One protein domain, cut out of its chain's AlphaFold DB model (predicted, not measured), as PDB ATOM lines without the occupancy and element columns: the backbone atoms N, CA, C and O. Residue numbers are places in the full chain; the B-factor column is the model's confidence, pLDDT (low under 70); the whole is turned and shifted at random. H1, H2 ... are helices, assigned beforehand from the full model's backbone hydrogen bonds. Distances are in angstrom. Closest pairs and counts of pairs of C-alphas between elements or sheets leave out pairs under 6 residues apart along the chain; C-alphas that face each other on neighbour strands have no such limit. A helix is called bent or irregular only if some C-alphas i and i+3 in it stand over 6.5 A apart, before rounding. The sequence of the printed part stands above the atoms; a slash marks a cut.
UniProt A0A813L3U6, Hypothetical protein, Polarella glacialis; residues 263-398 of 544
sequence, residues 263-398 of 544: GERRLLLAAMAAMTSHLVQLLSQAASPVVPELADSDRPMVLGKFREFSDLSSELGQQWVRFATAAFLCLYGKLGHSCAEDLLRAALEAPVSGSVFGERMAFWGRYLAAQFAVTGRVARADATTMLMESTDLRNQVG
ATOM      1  N   GLY A 263     250.406 110.965 150.404       59.28
ATOM      2  CA  GLY A 263     249.110 110.326 150.174       59.28
ATOM      3  C   GLY A 263     248.937 109.027 150.964       59.28
ATOM      4  O   GLY A 263     247.932 108.862 151.652       59.28
ATOM      5  N   GLU A 264     249.937 108.147 150.931       65.19
ATOM      6  CA  GLU A 264     249.989 106.890 151.688       65.19
ATOM      7  C   GLU A 264     249.949 107.140 153.197       65.19
ATOM      8  O   GLU A 264     249.173 106.509 153.913       65.19
ATOM      9  N   ARG A 265     250.712 108.129 153.680       66.94
ATOM     10  CA  ARG A 265     250.697 108.548 155.085       66.94
ATOM     11  C   ARG A 265     249.328 109.078 155.506       66.94
ATOM     12  O   ARG A 265     248.813 108.670 156.539       66.94
ATOM     13  N   ARG A 266     248.694 109.938 154.699       68.81
ATOM     14  CA  ARG A 266     247.332 110.436 154.974       68.81
ATOM     15  C   ARG A 266     246.307 109.307 155.013       68.81
ATOM     16  O   ARG A 266     245.440 109.317 155.882       68.81
ATOM     17  N   LEU A 267     246.412 108.339 154.104       63.56
ATOM     18  CA  LEU A 267     245.535 107.171 154.078       63.56
ATOM     19  C   LEU A 267     245.727 106.301 155.329       63.56
ATOM     20  O   LEU A 267     244.742 105.888 155.934       63.56
ATOM     21  N   LEU A 268     246.977 106.078 155.749       64.19
ATOM     22  CA  LEU A 268     247.310 105.338 156.965       64.19
ATOM     23  C   LEU A 268     246.770 106.037 158.220       64.19
ATOM     24  O   LEU A 268     246.108 105.401 159.036       64.19
ATOM     25  N   LEU A 269     246.982 107.349 158.351       67.31
ATOM     26  CA  LEU A 269     246.464 108.138 159.472       67.31
ATOM     27  C   LEU A 269     244.932 108.121 159.518       67.31
ATOM     28  O   LEU A 269     244.354 107.958 160.591       67.31
ATOM     29  N   ALA A 270     244.266 108.233 158.365       68.81
ATOM     30  CA  ALA A 270     242.812 108.133 158.277       68.81
ATOM     31  C   ALA A 270     242.307 106.735 158.670       68.81
ATOM     32  O   ALA A 270     241.351 106.619 159.436       68.81
ATOM     33  N   ALA A 271     242.973 105.676 158.199       63.94
ATOM     34  CA  ALA A 271     242.651 104.301 158.567       63.94
ATOM     35  C   ALA A 271     242.829 104.069 160.073       63.94
ATOM     36  O   ALA A 271     241.963 103.477 160.708       63.94
ATOM     37  N   MET A 272     243.896 104.596 160.671       67.94
ATOM     38  CA  MET A 272     244.138 104.485 162.107       67.94
ATOM     39  C   MET A 272     243.156 105.301 162.943       67.94
ATOM     40  O   MET A 272     242.664 104.801 163.946       67.94
ATOM     41  N   ALA A 273     242.801 106.518 162.531       71.31
ATOM     42  CA  ALA A 273     241.753 107.290 163.198       71.31
ATOM     43  C   ALA A 273     240.393 106.568 163.138       71.31
ATOM     44  O   ALA A 273     239.643 106.551 164.121       71.31
ATOM     45  N   ALA A 274     240.095 105.919 162.006       70.75
ATOM     46  CA  ALA A 274     238.926 105.061 161.861       70.75
ATOM     47  C   ALA A 274     239.015 103.823 162.768       70.75
ATOM     48  O   ALA A 274     238.035 103.499 163.435       70.75
ATOM     49  N   MET A 275     240.186 103.184 162.868       71.56
ATOM     50  CA  MET A 275     240.428 102.082 163.804       71.56
ATOM     51  C   MET A 275     240.214 102.528 165.245       71.56
ATOM     52  O   MET A 275     239.458 101.881 165.954       71.56
ATOM     53  N   THR A 276     240.795 103.645 165.681       72.62
ATOM     54  CA  THR A 276     240.607 104.162 167.042       72.62
ATOM     55  C   THR A 276     239.136 104.435 167.330       72.62
ATOM     56  O   THR A 276     238.621 104.008 168.360       72.62
ATOM     57  N   SER A 277     238.427 105.071 166.394       77.12
ATOM     58  CA  SER A 277     236.982 105.300 166.515       77.12
ATOM     59  C   SER A 277     236.200 103.984 166.606       77.12
ATOM     60  O   SER A 277     235.277 103.865 167.410       77.12
ATOM     61  N   HIS A 278     236.601 102.971 165.837       76.00
ATOM     62  CA  HIS A 278     236.009 101.641 165.899       76.00
ATOM     63  C   HIS A 278     236.313 100.929 167.224       76.00
ATOM     64  O   HIS A 278     235.413 100.335 167.807       76.00
ATOM     65  N   LEU A 279     237.531 101.032 167.761       75.44
ATOM     66  CA  LEU A 279     237.880 100.452 169.061       75.44
ATOM     67  C   LEU A 279     237.071 101.105 170.193       75.44
ATOM     68  O   LEU A 279     236.600 100.401 171.079       75.44
ATOM     69  N   VAL A 280     236.832 102.420 170.136       78.44
ATOM     70  CA  VAL A 280     235.917 103.115 171.063       78.44
ATOM     71  C   VAL A 280     234.490 102.560 170.959       78.44
ATOM     72  O   VAL A 280     233.843 102.295 171.975       78.44
ATOM     73  N   GLN A 281     234.003 102.324 169.741       82.88
ATOM     74  CA  GLN A 281     232.693 101.711 169.520       82.88
ATOM     75  C   GLN A 281     232.629 100.277 170.073       82.88
ATOM     76  O   GLN A 281     231.655  99.920 170.732       82.88
ATOM     77  N   LEU A 282     233.671  99.469 169.858       79.94
ATOM     78  CA  LEU A 282     233.759  98.102 170.375       79.94
ATOM     79  C   LEU A 282     233.810  98.074 171.905       79.94
ATOM     80  O   LEU A 282     233.097  97.285 172.519       79.94
ATOM     81  N   LEU A 283     234.586  98.969 172.524       79.75
ATOM     82  CA  LEU A 283     234.596  99.162 173.978       79.75
ATOM     83  C   LEU A 283     233.191  99.463 174.514       79.75
ATOM     84  O   LEU A 283     232.803  98.933 175.550       79.75
ATOM     85  N   SER A 284     232.408 100.262 173.785       79.38
ATOM     86  CA  SER A 284     231.029 100.609 174.160       79.38
ATOM     87  C   SER A 284     230.060  99.423 174.096       79.38
ATOM     88  O   SER A 284     229.043  99.425 174.783       79.38
ATOM     89  N   GLN A 285     230.345  98.435 173.245       83.19
ATOM     90  CA  GLN A 285     229.479  97.277 172.994       83.19
ATOM     91  C   GLN A 285     229.898  96.030 173.784       83.19
ATOM     92  O   GLN A 285     229.123  95.080 173.900       83.19
ATOM     93  N   ALA A 286     231.121  96.003 174.309       77.56
ATOM     94  CA  ALA A 286     231.653  94.862 175.034       77.56
ATOM     95  C   ALA A 286     230.893  94.635 176.351       77.56
ATOM     96  O   ALA A 286     230.767  95.531 177.179       77.56
ATOM     97  N   ALA A 287     230.446  93.398 176.584       78.19
ATOM     98  CA  ALA A 287     229.757  93.030 177.823       78.19
ATOM     99  C   ALA A 287     230.683  93.041 179.058       78.19
ATOM    100  O   ALA A 287     230.218  93.232 180.176       78.19
ATOM    101  N   SER A 288     231.991  92.821 178.862       82.88
ATOM    102  CA  SER A 288     233.010  92.872 179.921       82.88
ATOM    103  C   SER A 288     234.378  93.269 179.343       82.88
ATOM    104  O   SER A 288     235.254  92.413 179.194       82.88
ATOM    105  N   PRO A 289     234.586  94.555 179.005       85.88
ATOM    106  CA  PRO A 289     235.837  95.040 178.416       85.88
ATOM    107  C   PRO A 289     236.985  95.124 179.427       85.88
ATOM    108  O   PRO A 289     238.096  95.485 179.059       85.88
ATOM    109  N   VAL A 290     236.734  94.807 180.697       86.69
ATOM    110  CA  VAL A 290     237.672  95.006 181.800       86.69
ATOM    111  C   VAL A 290     238.062  93.670 182.410       86.69
ATOM    112  O   VAL A 290     237.197  92.856 182.737       86.69
ATOM    113  N   VAL A 291     239.358  93.477 182.628       89.88
ATOM    114  CA  VAL A 291     239.910  92.399 183.461       89.88
ATOM    115  C   VAL A 291     240.665  92.985 184.652       89.88
ATOM    116  O   VAL A 291     241.105  94.129 184.561       89.88
ATOM    117  N   PRO A 292     240.815  92.263 185.778       89.75
ATOM    118  CA  PRO A 292     241.589  92.766 186.914       89.75
ATOM    119  C   PRO A 292     243.030  93.115 186.518       89.75
ATOM    120  O   PRO A 292     243.469  94.246 186.722       89.75
ATOM    121  N   GLU A 293     243.707  92.167 185.867       93.31
ATOM    122  CA  GLU A 293     245.089  92.267 185.402       93.31
ATOM    123  C   GLU A 293     245.246  91.597 184.031       93.31
ATOM    124  O   GLU A 293     244.439  90.744 183.643       93.31
ATOM    125  N   LEU A 294     246.292  91.988 183.300       91.88
ATOM    126  CA  LEU A 294     246.720  91.301 182.083       91.88
ATOM    127  C   LEU A 294     247.369  89.963 182.435       91.88
ATOM    128  O   LEU A 294     248.172  89.888 183.365       91.88
ATOM    129  N   ALA A 295     247.088  88.930 181.640       92.69
ATOM    130  CA  ALA A 295     247.817  87.676 181.748       92.69
ATOM    131  C   ALA A 295     249.295  87.894 181.387       92.69
ATOM    132  O   ALA A 295     249.617  88.608 180.433       92.69
ATOM    133  N   ASP A 296     250.204  87.239 182.110       91.94
ATOM    134  CA  ASP A 296     251.646  87.367 181.861       91.94
ATOM    135  C   ASP A 296     252.048  86.933 180.445       91.94
ATOM    136  O   ASP A 296     252.997  87.480 179.882       91.94
ATOM    137  N   SER A 297     251.294  86.009 179.842       94.50
ATOM    138  CA  SER A 297     251.460  85.600 178.443       94.50
ATOM    139  C   SER A 297     251.205  86.729 177.446       94.50
ATOM    140  O   SER A 297     251.806  86.741 176.373       94.50
ATOM    141  N   ASP A 298     250.340  87.681 177.794       92.62
ATOM    142  CA  ASP A 298     249.873  88.721 176.879       92.62
ATOM    143  C   ASP A 298     250.780  89.957 176.940       92.62
ATOM    144  O   ASP A 298     250.910  90.680 175.950       92.62
ATOM    145  N   ARG A 299     251.466  90.186 178.072       91.88
ATOM    146  CA  ARG A 299     252.327  91.364 178.291       91.88
ATOM    147  C   ARG A 299     253.367  91.573 177.176       91.88
ATOM    148  O   ARG A 299     253.458  92.699 176.687       91.88
ATOM    149  N   PRO A 300     254.123  90.558 176.702       94.31
ATOM    150  CA  PRO A 300     255.079  90.759 175.612       94.31
ATOM    151  C   PRO A 300     254.409  91.183 174.300       94.31
ATOM    152  O   PRO A 300     254.941  92.032 173.585       94.31
ATOM    153  N   MET A 301     253.229  90.631 173.996       94.69
ATOM    154  CA  MET A 301     252.465  90.978 172.794       94.69
ATOM    155  C   MET A 301     251.912  92.403 172.875       94.69
ATOM    156  O   MET A 301     252.021  93.159 171.909       94.69
ATOM    157  N   VAL A 302     251.381  92.791 174.039       92.81
ATOM    158  CA  VAL A 302     250.919  94.158 174.316       92.81
ATOM    159  C   VAL A 302     252.065  95.153 174.167       92.81
ATOM    160  O   VAL A 302     251.908  96.155 173.480       92.81
ATOM    161  N   LEU A 303     253.236  94.869 174.745       93.50
ATOM    162  CA  LEU A 303     254.405  95.743 174.630       93.50
ATOM    163  C   LEU A 303     254.919  95.845 173.189       93.50
ATOM    164  O   LEU A 303     255.300  96.930 172.756       93.50
ATOM    165  N   GLY A 304     254.896  94.743 172.433       92.31
ATOM    166  CA  GLY A 304     255.190  94.759 171.001       92.31
ATOM    167  C   GLY A 304     254.246  95.696 170.245       92.31
ATOM    168  O   GLY A 304     254.702  96.602 169.550       92.31
ATOM    169  N   LYS A 305     252.935  95.554 170.468       90.88
ATOM    170  CA  LYS A 305     251.919  96.399 169.828       90.88
ATOM    171  C   LYS A 305     252.005  97.866 170.263       90.88
ATOM    172  O   LYS A 305     251.822  98.768 169.454       90.88
ATOM    173  N   PHE A 306     252.328  98.118 171.527       92.44
ATOM    174  CA  PHE A 306     252.519  99.463 172.060       92.44
ATOM    175  C   PHE A 306     253.693 100.194 171.394       92.44
ATOM    176  O   PHE A 306     253.581 101.387 171.106       92.44
ATOM    177  N   ARG A 307     254.800  99.493 171.107       90.50
ATOM    178  CA  ARG A 307     255.928 100.063 170.351       90.50
ATOM    179  C   ARG A 307     255.501 100.455 168.939       90.50
ATOM    180  O   ARG A 307     255.718 101.598 168.561       90.50
ATOM    181  N   GLU A 308     254.784  99.572 168.237       86.50
ATOM    182  CA  GLU A 308     254.228  99.888 166.909       86.50
ATOM    183  C   GLU A 308     253.351 101.153 166.938       86.50
ATOM    184  O   GLU A 308     253.448 102.004 166.060       86.50
ATOM    185  N   PHE A 309     252.508 101.319 167.965       87.06
ATOM    186  CA  PHE A 309     251.675 102.522 168.113       87.06
ATOM    187  C   PHE A 309     252.467 103.770 168.520       87.06
ATOM    188  O   PHE A 309     252.053 104.890 168.209       87.06
ATOM    189  N   SER A 310     253.591 103.607 169.216       84.50
ATOM    190  CA  SER A 310     254.446 104.717 169.656       84.50
ATOM    191  C   SER A 310     255.179 105.378 168.494       84.50
ATOM    192  O   SER A 310     255.301 106.605 168.481       84.50
ATOM    193  N   ASP A 311     255.544 104.608 167.471       80.56
ATOM    194  CA  ASP A 311     256.167 105.128 166.247       80.56
ATOM    195  C   ASP A 311     255.220 106.036 165.432       80.56
ATOM    196  O   ASP A 311     255.655 106.822 164.594       80.56
ATOM    197  N   LEU A 312     253.913 105.984 165.718       77.38
ATOM    198  CA  LEU A 312     252.840 106.697 165.008       77.38
ATOM    199  C   LEU A 312     252.321 107.915 165.808       77.38
ATOM    200  O   LEU A 312     251.278 108.495 165.502       77.38
ATOM    201  N   SER A 313     253.018 108.276 166.891       66.81
ATOM    202  CA  SER A 313     252.492 109.090 167.995       66.81
ATOM    203  C   SER A 313     252.279 110.573 167.705       66.81
ATOM    204  O   SER A 313     251.301 111.133 168.204       66.81
ATOM    205  N   SER A 314     253.153 111.218 166.930       70.94
ATOM    206  CA  SER A 314     253.123 112.680 166.767       70.94
ATOM    207  C   SER A 314     251.903 113.173 165.984       70.94
ATOM    208  O   SER A 314     251.401 114.261 166.247       70.94
ATOM    209  N   GLU A 315     251.374 112.358 165.072       72.44
ATOM    210  CA  GLU A 315     250.267 112.741 164.183       72.44
ATOM    211  C   GLU A 315     248.901 112.257 164.666       72.44
ATOM    212  O   GLU A 315     247.872 112.829 164.314       72.44
ATOM    213  N   LEU A 316     248.883 111.206 165.490       81.81
ATOM    214  CA  LEU A 316     247.661 110.617 166.043       81.81
ATOM    215  C   LEU A 316     247.424 110.990 167.502       81.81
ATOM    216  O   LEU A 316     246.500 110.466 168.121       81.81
ATOM    217  N   GLY A 317     248.232 111.897 168.050       83.00
ATOM    218  CA  GLY A 317     248.182 112.333 169.440       83.00
ATOM    219  C   GLY A 317     246.762 112.510 169.983       83.00
ATOM    220  O   GLY A 317     246.395 111.879 170.969       83.00
ATOM    221  N   GLN A 318     245.930 113.282 169.281       84.94
ATOM    222  CA  GLN A 318     244.555 113.582 169.699       84.94
ATOM    223  C   GLN A 318     243.659 112.336 169.717       84.94
ATOM    224  O   GLN A 318     242.805 112.190 170.590       84.94
ATOM    225  N   GLN A 319     243.867 111.398 168.786       85.88
ATOM    226  CA  GLN A 319     243.124 110.134 168.766       85.88
ATOM    227  C   GLN A 319     243.517 109.246 169.945       85.88
ATOM    228  O   GLN A 319     242.656 108.589 170.526       85.88
ATOM    229  N   TRP A 320     244.792 109.259 170.340       88.88
ATOM    230  CA  TRP A 320     245.241 108.541 171.529       88.88
ATOM    231  C   TRP A 320     244.648 109.134 172.807       88.88
ATOM    232  O   TRP A 320     244.110 108.379 173.614       88.88
ATOM    233  N   VAL A 321     244.638 110.464 172.948       86.38
ATOM    234  CA  VAL A 321     243.953 111.138 174.069       86.38
ATOM    235  C   VAL A 321     242.477 110.732 174.108       86.38
ATOM    236  O   VAL A 321     241.985 110.288 175.145       86.38
ATOM    237  N   ARG A 322     241.777 110.779 172.967       87.31
ATOM    238  CA  ARG A 322     240.374 110.347 172.868       87.31
ATOM    239  C   ARG A 322     240.178 108.886 173.274       87.31
ATOM    240  O   ARG A 322     239.219 108.582 173.983       87.31
ATOM    241  N   PHE A 323     241.057 107.985 172.836       86.44
ATOM    242  CA  PHE A 323     240.974 106.571 173.193       86.44
ATOM    243  C   PHE A 323     241.164 106.348 174.693       86.44
ATOM    244  O   PHE A 323     240.372 105.629 175.295       86.44
ATOM    245  N   ALA A 324     242.171 106.985 175.301       86.31
ATOM    246  CA  ALA A 324     242.400 106.917 176.743       86.31
ATOM    247  C   ALA A 324     241.150 107.353 177.516       86.31
ATOM    248  O   ALA A 324     240.676 106.627 178.391       86.31
ATOM    249  N   THR A 325     240.562 108.491 177.128       85.94
ATOM    250  CA  THR A 325     239.319 109.004 177.714       85.94
ATOM    251  C   THR A 325     238.171 108.003 177.568       85.94
ATOM    252  O   THR A 325     237.489 107.702 178.545       85.94
ATOM    253  N   ALA A 326     237.972 107.427 176.379       85.81
ATOM    254  CA  ALA A 326     236.915 106.446 176.132       85.81
ATOM    255  C   ALA A 326     237.100 105.147 176.930       85.81
ATOM    256  O   ALA A 326     236.152 104.667 177.554       85.81
ATOM    257  N   ALA A 327     238.313 104.586 176.926       84.25
ATOM    258  CA  ALA A 327     238.652 103.385 177.678       84.25
ATOM    259  C   ALA A 327     238.363 103.596 179.165       84.25
ATOM    260  O   ALA A 327     237.722 102.761 179.802       84.25
ATOM    261  N   PHE A 328     238.741 104.759 179.696       85.00
ATOM    262  CA  PHE A 328     238.481 105.102 181.084       85.00
ATOM    263  C   PHE A 328     236.993 105.248 181.402       85.00
ATOM    264  O   PHE A 328     236.493 104.661 182.357       85.00
ATOM    265  N   LEU A 329     236.249 105.999 180.588       83.88
ATOM    266  CA  LEU A 329     234.803 106.131 180.756       83.88
ATOM    267  C   LEU A 329     234.111 104.762 180.721       83.88
ATOM    268  O   LEU A 329     233.195 104.512 181.501       83.88
ATOM    269  N   CYS A 330     234.566 103.857 179.855       84.31
ATOM    270  CA  CYS A 330     234.079 102.484 179.787       84.31
ATOM    271  C   CYS A 330     234.351 101.709 181.090       84.31
ATOM    272  O   CYS A 330     233.426 101.130 181.661       84.31
ATOM    273  N   LEU A 331     235.584 101.772 181.609       81.62
ATOM    274  CA  LEU A 331     236.018 101.092 182.838       81.62
ATOM    275  C   LEU A 331     235.134 101.393 184.054       81.62
ATOM    276  O   LEU A 331     234.902 100.510 184.880       81.62
ATOM    277  N   TYR A 332     234.620 102.618 184.144       79.62
ATOM    278  CA  TYR A 332     233.781 103.070 185.255       79.62
ATOM    279  C   TYR A 332     232.281 103.089 184.929       79.62
ATOM    280  O   TYR A 332     231.489 103.623 185.706       79.62
ATOM    281  N   GLY A 333     231.866 102.524 183.788       81.50
ATOM    282  CA  GLY A 333     230.459 102.500 183.372       81.50
ATOM    283  C   GLY A 333     229.886 103.893 183.087       81.50
ATOM    284  O   GLY A 333     228.694 104.132 183.261       81.50
ATOM    285  N   LYS A 334     230.743 104.836 182.687       83.94
ATOM    286  CA  LYS A 334     230.425 106.247 182.440       83.94
ATOM    287  C   LYS A 334     230.405 106.626 180.966       83.94
ATOM    288  O   LYS A 334     230.110 107.769 180.651       83.94
ATOM    289  N   LEU A 335     230.673 105.697 180.055       81.38
ATOM    290  CA  LEU A 335     230.661 106.003 178.622       81.38
ATOM    291  C   LEU A 335     229.271 106.423 178.111       81.38
ATOM    292  O   LEU A 335     229.179 107.208 177.181       81.38
ATOM    293  N   GLY A 336     228.198 105.964 178.764       79.19
ATOM    294  CA  GLY A 336     226.827 106.431 178.519       79.19
ATOM    295  C   GLY A 336     226.403 107.644 179.358       79.19
ATOM    296  O   GLY A 336     225.225 107.991 179.365       79.19
ATOM    297  N   HIS A 337     227.316 108.253 180.120       84.00
ATOM    298  CA  HIS A 337     227.013 109.444 180.911       84.00
ATOM    299  C   HIS A 337     226.774 110.650 179.994       84.00
ATOM    300  O   HIS A 337     227.393 110.763 178.938       84.00
ATOM    301  N   SER A 338     225.926 111.592 180.413       81.31
ATOM    302  CA  SER A 338     225.532 112.749 179.592       81.31
ATOM    303  C   SER A 338     226.710 113.616 179.131       81.31
ATOM    304  O   SER A 338     226.643 114.202 178.058       81.31
ATOM    305  N   CYS A 339     227.794 113.676 179.909       82.25
ATOM    306  CA  CYS A 339     229.000 114.437 179.563       82.25
ATOM    307  C   CYS A 339     230.066 113.641 178.789       82.25
ATOM    308  O   CYS A 339     231.085 114.214 178.413       82.25
ATOM    309  N   ALA A 340     229.869 112.340 178.547       83.62
ATOM    310  CA  ALA A 340     230.879 111.492 177.914       83.62
ATOM    311  C   ALA A 340     231.231 111.961 176.494       83.62
ATOM    312  O   ALA A 340     232.406 112.073 176.153       83.62
ATOM    313  N   GLU A 341     230.223 112.291 175.685       84.94
ATOM    314  CA  GLU A 341     230.418 112.818 174.327       84.94
ATOM    315  C   GLU A 341     231.158 114.160 174.325       84.94
ATOM    316  O   GLU A 341     232.076 114.367 173.529       84.94
ATOM    317  N   ASP A 342     230.814 115.064 175.245       85.50
ATOM    318  CA  ASP A 342     231.485 116.361 175.344       85.50
ATOM    319  C   ASP A 342     232.946 116.213 175.784       85.50
ATOM    320  O   ASP A 342     233.816 116.888 175.242       85.50
ATOM    321  N   LEU A 343     233.236 115.280 176.696       83.81
ATOM    322  CA  LEU A 343     234.602 114.940 177.095       83.81
ATOM    323  C   LEU A 343     235.415 114.349 175.944       83.81
ATOM    324  O   LEU A 343     236.575 114.706 175.758       83.81
ATOM    325  N   LEU A 344     234.819 113.459 175.148       84.19
ATOM    326  CA  LEU A 344     235.482 112.893 173.972       84.19
ATOM    327  C   LEU A 344     235.746 113.956 172.903       84.19
ATOM    328  O   LEU A 344     236.771 113.886 172.224       84.19
ATOM    329  N   ARG A 345     234.852 114.942 172.765       86.12
ATOM    330  CA  ARG A 345     235.057 116.098 171.886       86.12
ATOM    331  C   ARG A 345     236.182 116.991 172.405       86.12
ATOM    332  O   ARG A 345     237.108 117.273 171.654       86.12
ATOM    333  N   ALA A 346     236.160 117.354 173.687       84.38
ATOM    334  CA  ALA A 346     237.200 118.173 174.309       84.38
ATOM    335  C   ALA A 346     238.579 117.492 174.265       84.38
ATOM    336  O   ALA A 346     239.587 118.140 174.002       84.38
ATOM    337  N   ALA A 347     238.634 116.169 174.428       82.19
ATOM    338  CA  ALA A 347     239.856 115.379 174.292       82.19
ATOM    339  C   ALA A 347     240.516 115.512 172.905       82.19
ATOM    340  O   ALA A 347     241.740 115.453 172.805       82.19
ATOM    341  N   LEU A 348     239.732 115.715 171.839       81.94
ATOM    342  CA  LEU A 348     240.266 115.963 170.495       81.94
ATOM    343  C   LEU A 348     240.849 117.371 170.341       81.94
ATOM    344  O   LEU A 348     241.722 117.581 169.506       81.94
ATOM    345  N   GLU A 349     240.390 118.323 171.147       81.69
ATOM    346  CA  GLU A 349     240.874 119.706 171.156       81.69
ATOM    347  C   GLU A 349     242.068 119.902 172.104       81.69
ATOM    348  O   GLU A 349     242.646 120.989 172.162       81.69
ATOM    349  N   ALA A 350     242.463 118.853 172.836       76.00
ATOM    350  CA  ALA A 350     243.591 118.892 173.752       76.00
ATOM    351  C   ALA A 350     244.895 119.250 173.016       76.00
ATOM    352  O   ALA A 350     245.228 118.613 172.007       76.00
ATOM    353  N   PRO A 351     245.682 120.219 173.521       73.69
ATOM    354  CA  PRO A 351     247.005 120.486 172.981       73.69
ATOM    355  C   PRO A 351     247.917 119.295 173.290       73.69
ATOM    356  O   PRO A 351     248.357 119.115 174.419       73.69
ATOM    357  N   VAL A 352     248.175 118.441 172.297       70.12
ATOM    358  CA  VAL A 352     249.017 117.251 172.512       70.12
ATOM    359  C   VAL A 352     250.487 117.620 172.592       70.12
ATOM    360  O   VAL A 352     251.200 117.098 173.435       70.12
ATOM    361  N   SER A 353     250.940 118.521 171.725       61.56
ATOM    362  CA  SER A 353     252.313 119.012 171.740       61.56
ATOM    363  C   SER A 353     252.470 120.115 172.781       61.56
ATOM    364  O   SER A 353     251.755 121.117 172.709       61.56
ATOM    365  N   GLY A 354     253.424 119.959 173.701       61.75
ATOM    366  CA  GLY A 354     253.809 121.012 174.641       61.75
ATOM    367  C   GLY A 354     252.926 121.129 175.883       61.75
ATOM    368  O   GLY A 354     253.204 121.979 176.722       61.75
ATOM    369  N   SER A 355     251.899 120.280 176.036       76.12
ATOM    370  CA  SER A 355     251.205 120.122 177.317       76.12
ATOM    371  C   SER A 355     251.476 118.738 177.901       76.12
ATOM    372  O   SER A 355     251.280 117.715 177.241       76.12
ATOM    373  N   VAL A 356     251.884 118.709 179.172       82.62
ATOM    374  CA  VAL A 356     252.140 117.466 179.917       82.62
ATOM    375  C   VAL A 356     250.904 116.560 179.907       82.62
ATOM    376  O   VAL A 356     251.020 115.348 179.734       82.62
ATOM    377  N   PHE A 357     249.710 117.151 180.006       83.81
ATOM    378  CA  PHE A 357     248.436 116.445 179.890       83.81
ATOM    379  C   PHE A 357     248.307 115.670 178.575       83.81
ATOM    380  O   PHE A 357     248.065 114.462 178.576       83.81
ATOM    381  N   GLY A 358     248.467 116.367 177.449       83.69
ATOM    382  CA  GLY A 358     248.262 115.789 176.130       83.69
ATOM    383  C   GLY A 358     249.247 114.660 175.831       83.69
ATOM    384  O   GLY A 358     248.845 113.608 175.334       83.69
ATOM    385  N   GLU A 359     250.517 114.836 176.198       87.38
ATOM    386  CA  GLU A 359     251.566 113.829 175.999       87.38
ATOM    387  C   GLU A 359     251.302 112.549 176.802       87.38
ATOM    388  O   GLU A 359     251.396 111.435 176.271       87.38
ATOM    389  N   ARG A 360     250.907 112.702 178.069       90.00
ATOM    390  CA  ARG A 360     250.634 111.591 178.991       90.00
ATOM    391  C   ARG A 360     249.351 110.852 178.642       90.00
ATOM    392  O   ARG A 360     249.345 109.624 178.579       90.00
ATOM    393  N   MET A 361     248.282 111.572 178.315       88.12
ATOM    394  CA  MET A 361     247.049 110.948 177.832       88.12
ATOM    395  C   MET A 361     247.256 110.231 176.498       88.12
ATOM    396  O   MET A 361     246.697 109.155 176.284       88.12
ATOM    397  N   ALA A 362     248.101 110.765 175.614       89.12
ATOM    398  CA  ALA A 362     248.463 110.068 174.388       89.12
ATOM    399  C   ALA A 362     249.276 108.791 174.669       89.12
ATOM    400  O   ALA A 362     249.054 107.771 174.017       89.12
ATOM    401  N   PHE A 363     250.191 108.812 175.644       92.81
ATOM    402  CA  PHE A 363     250.912 107.616 176.091       92.81
ATOM    403  C   PHE A 363     249.951 106.522 176.565       92.81
ATOM    404  O   PHE A 363     249.977 105.409 176.033       92.81
ATOM    405  N   TRP A 364     249.057 106.851 177.495       93.38
ATOM    406  CA  TRP A 364     248.084 105.892 178.005       93.38
ATOM    407  C   TRP A 364     247.116 105.417 176.930       93.38
ATOM    408  O   TRP A 364     246.810 104.230 176.859       93.38
ATOM    409  N   GLY A 365     246.696 106.305 176.032       90.31
ATOM    410  CA  GLY A 365     245.852 105.958 174.895       90.31
ATOM    411  C   GLY A 365     246.466 104.874 174.026       90.31
ATOM    412  O   GLY A 365     245.801 103.893 173.703       90.31
ATOM    413  N   ARG A 366     247.759 105.004 173.711       91.56
ATOM    414  CA  ARG A 366     248.516 103.982 172.976       91.56
ATOM    415  C   ARG A 366     248.596 102.671 173.752       91.56
ATOM    416  O   ARG A 366     248.368 101.610 173.175       91.56
ATOM    417  N   TYR A 367     248.922 102.733 175.042       94.50
ATOM    418  CA  TYR A 367     249.101 101.537 175.864       94.50
ATOM    419  C   TYR A 367     247.792 100.756 176.022       94.50
ATOM    420  O   TYR A 367     247.744  99.562 175.729       94.50
ATOM    421  N   LEU A 368     246.700 101.433 176.373       93.06
ATOM    422  CA  LEU A 368     245.383 100.811 176.524       93.06
ATOM    423  C   LEU A 368     244.832 100.318 175.176       93.06
ATOM    424  O   LEU A 368     244.197  99.264 175.121       93.06
ATOM    425  N   ALA A 369     245.101 101.026 174.074       89.31
ATOM    426  CA  ALA A 369     244.720 100.558 172.743       89.31
ATOM    427  C   ALA A 369     245.481  99.286 172.363       89.31
ATOM    428  O   ALA A 369     244.893  98.372 171.787       89.31
ATOM    429  N   ALA A 370     246.769  99.197 172.708       91.38
ATOM    430  CA  ALA A 370     247.568  97.998 172.495       91.38
ATOM    431  C   ALA A 370     247.029  96.810 173.307       91.38
ATOM    432  O   ALA A 370     246.911  95.711 172.763       91.38
ATOM    433  N   GLN A 371     246.622  97.030 174.565       93.69
ATOM    434  CA  GLN A 371     245.950  95.999 175.366       93.69
ATOM    435  C   GLN A 371     244.681  95.496 174.689       93.69
ATOM    436  O   GLN A 371     244.519  94.290 174.494       93.69
ATOM    437  N   PHE A 372     243.806  96.420 174.292       90.31
ATOM    438  CA  PHE A 372     242.525  96.070 173.698       90.31
ATOM    439  C   PHE A 372     242.699  95.395 172.332       90.31
ATOM    440  O   PHE A 372     241.997  94.437 172.031       90.31
ATOM    441  N   ALA A 373     243.672  95.821 171.526       87.06
ATOM    442  CA  ALA A 373     243.972  95.195 170.241       87.06
ATOM    443  C   ALA A 373     244.473  93.746 170.380       87.06
ATOM    444  O   ALA A 373     244.168  92.914 169.530       87.06
ATOM    445  N   VAL A 374     245.238  93.440 171.433       91.62
ATOM    446  CA  VAL A 374     245.777  92.090 171.676       91.62
ATOM    447  C   VAL A 374     244.754  91.187 172.363       91.62
ATOM    448  O   VAL A 374     244.639  90.015 172.016       91.62
ATOM    449  N   THR A 375     244.012  91.720 173.333       92.00
ATOM    450  CA  THR A 375     243.218  90.907 174.273       92.00
ATOM    451  C   THR A 375     241.705  91.104 174.149       92.00
ATOM    452  O   THR A 375     240.931  90.363 174.757       92.00
ATOM    453  N   GLY A 376     241.256  92.126 173.412       88.50
ATOM    454  CA  GLY A 376     239.867  92.599 173.417       88.50
ATOM    455  C   GLY A 376     239.426  93.205 174.755       88.50
ATOM    456  O   GLY A 376     238.228  93.363 174.992       88.50
ATOM    457  N   ARG A 377     240.373  93.467 175.667       90.81
ATOM    458  CA  ARG A 377     240.139  93.867 177.058       90.81
ATOM    459  C   ARG A 377     241.160  94.916 177.507       90.81
ATOM    460  O   ARG A 377     242.194  95.116 176.876       90.81
ATOM    461  N   VAL A 378     240.851  95.577 178.616       91.31
ATOM    462  CA  VAL A 378     241.713  96.540 179.305       91.31
ATOM    463  C   VAL A 378     241.890  96.098 180.757       91.31
ATOM    464  O   VAL A 378     240.924  95.706 181.419       91.31
ATOM    465  N   ALA A 379     243.120  96.151 181.264       91.81
ATOM    466  CA  ALA A 379     243.417  95.865 182.661       91.81
ATOM    467  C   ALA A 379     242.967  97.014 183.570       91.81
ATOM    468  O   ALA A 379     243.327  98.175 183.375       91.81
ATOM    469  N   ARG A 380     242.218  96.677 184.622       89.75
ATOM    470  CA  ARG A 380     241.804  97.628 185.655       89.75
ATOM    471  C   ARG A 380     243.010  98.173 186.408       89.75
ATOM    472  O   ARG A 380     243.036  99.368 186.663       89.75
ATOM    473  N   ALA A 381     243.985  97.326 186.744       90.12
ATOM    474  CA  ALA A 381     245.199  97.753 187.437       90.12
ATOM    475  C   ALA A 381     245.924  98.878 186.678       90.12
ATOM    476  O   ALA A 381     246.236  99.907 187.265       90.12
ATOM    477  N   ASP A 382     246.087  98.735 185.361       91.50
ATOM    478  CA  ASP A 382     246.741  99.746 184.523       91.50
ATOM    479  C   ASP A 382     245.936 101.048 184.435       91.50
ATOM    480  O   ASP A 382     246.497 102.139 184.489       91.50
ATOM    481  N   ALA A 383     244.609 100.954 184.353       85.12
ATOM    482  CA  ALA A 383     243.759 102.137 184.399       85.12
ATOM    483  C   ALA A 383     243.801 102.849 185.756       85.12
ATOM    484  O   ALA A 383     243.777 104.077 185.803       85.12
ATOM    485  N   THR A 384     243.888 102.100 186.857       85.25
ATOM    486  CA  THR A 384     244.104 102.672 188.190       85.25
ATOM    487  C   THR A 384     245.453 103.385 188.254       85.25
ATOM    488  O   THR A 384     245.512 104.495 188.769       85.25
ATOM    489  N   THR A 385     246.513 102.812 187.674       90.00
ATOM    490  CA  THR A 385     247.822 103.474 187.576       90.00
ATOM    491  C   THR A 385     247.737 104.777 186.784       90.00
ATOM    492  O   THR A 385     248.235 105.796 187.253       90.00
ATOM    493  N   MET A 386     247.036 104.788 185.642       88.56
ATOM    494  CA  MET A 386     246.776 106.027 184.896       88.56
ATOM    495  C   MET A 386     246.058 107.071 185.756       88.56
ATOM    496  O   MET A 386     246.391 108.254 185.701       88.56
ATOM    497  N   LEU A 387     245.067 106.653 186.548       84.00
ATOM    498  CA  LEU A 387     244.338 107.553 187.437       84.00
ATOM    499  C   LEU A 387     245.245 108.145 188.524       84.00
ATOM    500  O   LEU A 387     245.172 109.348 188.788       84.00
ATOM    501  N   MET A 388     246.096 107.326 189.141       85.38
ATOM    502  CA  MET A 388     247.055 107.786 190.148       85.38
ATOM    503  C   MET A 388     248.030 108.798 189.544       85.38
ATOM    504  O   MET A 388     248.098 109.924 190.029       85.38
ATOM    505  N   GLU A 389     248.650 108.464 188.409       87.62
ATOM    506  CA  GLU A 389     249.547 109.381 187.694       87.62
ATOM    507  C   GLU A 389     248.832 110.686 187.315       87.62
ATOM    508  O   GLU A 389     249.399 111.768 187.429       87.62
ATOM    509  N   SER A 390     247.558 110.621 186.915       82.31
ATOM    510  CA  SER A 390     246.788 111.828 186.611       82.31
ATOM    511  C   SER A 390     246.567 112.726 187.829       82.31
ATOM    512  O   SER A 390     246.532 113.945 187.686       82.31
ATOM    513  N   THR A 391     246.438 112.144 189.022       81.12
ATOM    514  CA  THR A 391     246.291 112.899 190.272       81.12
ATOM    515  C   THR A 391     247.606 113.586 190.625       81.12
ATOM    516  O   THR A 391     247.612 114.784 190.904       81.12
ATOM    517  N   ASP A 392     248.722 112.862 190.519       83.25
ATOM    518  CA  ASP A 392     250.059 113.404 190.772       83.25
ATOM    519  C   ASP A 392     250.382 114.549 189.806       83.25
ATOM    520  O   ASP A 392     250.799 115.631 190.219       83.25
ATOM    521  N   LEU A 393     250.090 114.364 188.517       79.88
ATOM    522  CA  LEU A 393     250.304 115.399 187.512       79.88
ATOM    523  C   LEU A 393     249.413 116.619 187.734       79.88
ATOM    524  O   LEU A 393     249.892 117.735 187.580       79.88
ATOM    525  N   ARG A 394     248.150 116.459 188.143       79.06
ATOM    526  CA  ARG A 394     247.293 117.611 188.490       79.06
ATOM    527  C   ARG A 394     247.872 118.449 189.622       79.06
ATOM    528  O   ARG A 394     247.800 119.675 189.565       79.06
ATOM    529  N   ASN A 395     248.465 117.797 190.616       78.38
ATOM    530  CA  ASN A 395     249.125 118.488 191.719       78.38
ATOM    531  C   ASN A 395     250.363 119.264 191.246       78.38
ATOM    532  O   ASN A 395     250.640 120.334 191.777       78.38
ATOM    533  N   GLN A 396     251.071 118.758 190.232       77.38
ATOM    534  CA  GLN A 396     252.293 119.374 189.705       77.38
ATOM    535  C   GLN A 396     252.035 120.471 188.661       77.38
ATOM    536  O   GLN A 396     252.679 121.515 188.701       77.38
ATOM    537  N   VAL A 397     251.131 120.237 187.705       73.56
ATOM    538  CA  VAL A 397     250.950 121.093 186.513       73.56
ATOM    539  C   VAL A 397     249.612 121.832 186.470       73.56
ATOM    540  O   VAL A 397     249.334 122.544 185.506       73.56
ATOM    541  N   GLY A 398     248.777 121.664 187.494       74.69
ATOM    542  CA  GLY A 398     247.456 122.272 187.581       74.69
ATOM    543  C   GLY A 398     246.321 121.353 187.125       74.69
ATOM    544  O   GLY A 398     246.498 120.365 186.408       74.69
TER     545      GLY A 398
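This is residues 263 to 398 of the 544 residues of the protein "Hypothetical protein" of Polarella glacialis (UniProt A0A813L3U6). Two helices, H3 and H5, cross as an X in the core, and the other four helices surround them. H1 and H4 run along different sides of H3, nearly aligned with it, while H2 packs slantwise on H5 and H6 folds back beside H5 more loosely; the long stretch from residue 286 to 298 passes round the outside from H1 to H2. The printed part has 136 residues with six named helices, in the order H1, H2, H3, H4, H5, H6, and no named strand; the class is all helix. The whole is compact, with a radius of gyration of the C-alphas of 14.2 A, and its C-alphas span 37 by 37 by 28 A along their three main axes.

The longest helix by residues is H1, residues 263 to 285, which runs 32.8 A from C-alpha 263 at (249.110, 110.326, 150.174) to C-alpha 285 at (229.479, 97.277, 172.994). H3, residues 313 to 331, is 23.6 A long from first to last C-alpha. H3 is irregular, with C-alphas 315 and 318 8.0 A apart, and has a kink of 39 degrees near residue 320. H5, residues 356 to 375, is 28.6 A long. H2, residues 299 to 310, is 16.0 A long, and H4, residues 340 to 349, is 14.6 A long. H6, residues 380 to 397, is 25.2 A long and ends with C-alpha 397 at (250.950, 121.093, 186.513).

H1 touches H3 at a shallow tilt of 5 degrees, the same way; their closest C-alphas are those of Val 280 and Ala 326, 6.1 A apart. With residues 276 to 279 alone H1 only just touches H5, with 3 pairs of C-alphas within 8 A, the closest being Leu 279 and Ala 369 at 7.8 A; the tilt of 73 degrees is only just about perpendicular. H3 and H5 are the hub, touching four other helices each. They touch with 34 pairs of C-alphas within 8 A, the closest being Ala 324 and Gly 365 at 4.0 A, and run the same way at a steep tilt of 69 degrees, only just short of about perpendicular. H3 and H4 form a helical hairpin: they touch, with the C-alphas of Gln 318 and Leu 348 closest at 5.0 A, and run opposite ways at a shallow tilt of 16 degrees. H2 touches H5 at a steep tilt of 48 degrees, opposite ways, with the C-alphas of Phe 306 and Ala 370 closest at 5.2 A. H2 and H3 meet only through their link. H5 and H6 form a second helical hairpin, at a shallow tilt of 5 degrees, opposite ways; they only just touch, with 3 pairs of C-alphas within 8 A, the closest being Trp 364 and Met 386 at 7.0 A. H3 and H6 touch only at their ends, and only just, with 3 pairs within 8 A; the C-alphas of Phe 328 and Ala 383 are closest at 6.9 A. Among the pairs that are apart are H1 and H4, H2 and H6, and H4 and H6. In H1, H2, H5 and H6 every O i to N i+4 pair is within hydrogen-bond range; in H3 it is 13 of 15 and in H4 5 of 6.

The two C-alphas farthest apart are those of Gly 263 and Asn 395, at 42.3 A. The printed part has no cut. The link from H1 to H2 is long, with 13 residues, and its C-alphas lie 13 to 21 A from the mean of the C-alphas. Within it, residues 290 to 291 make a short parallel pairing with residues 378 to 379. The links H2 to H3 and H5 to H6 are tight, and H3 to H4 and H4 to H5 are short. The mean pLDDT of the printed part is 82.9; residues 263 to 272, 313 and 353 to 354 are under 70.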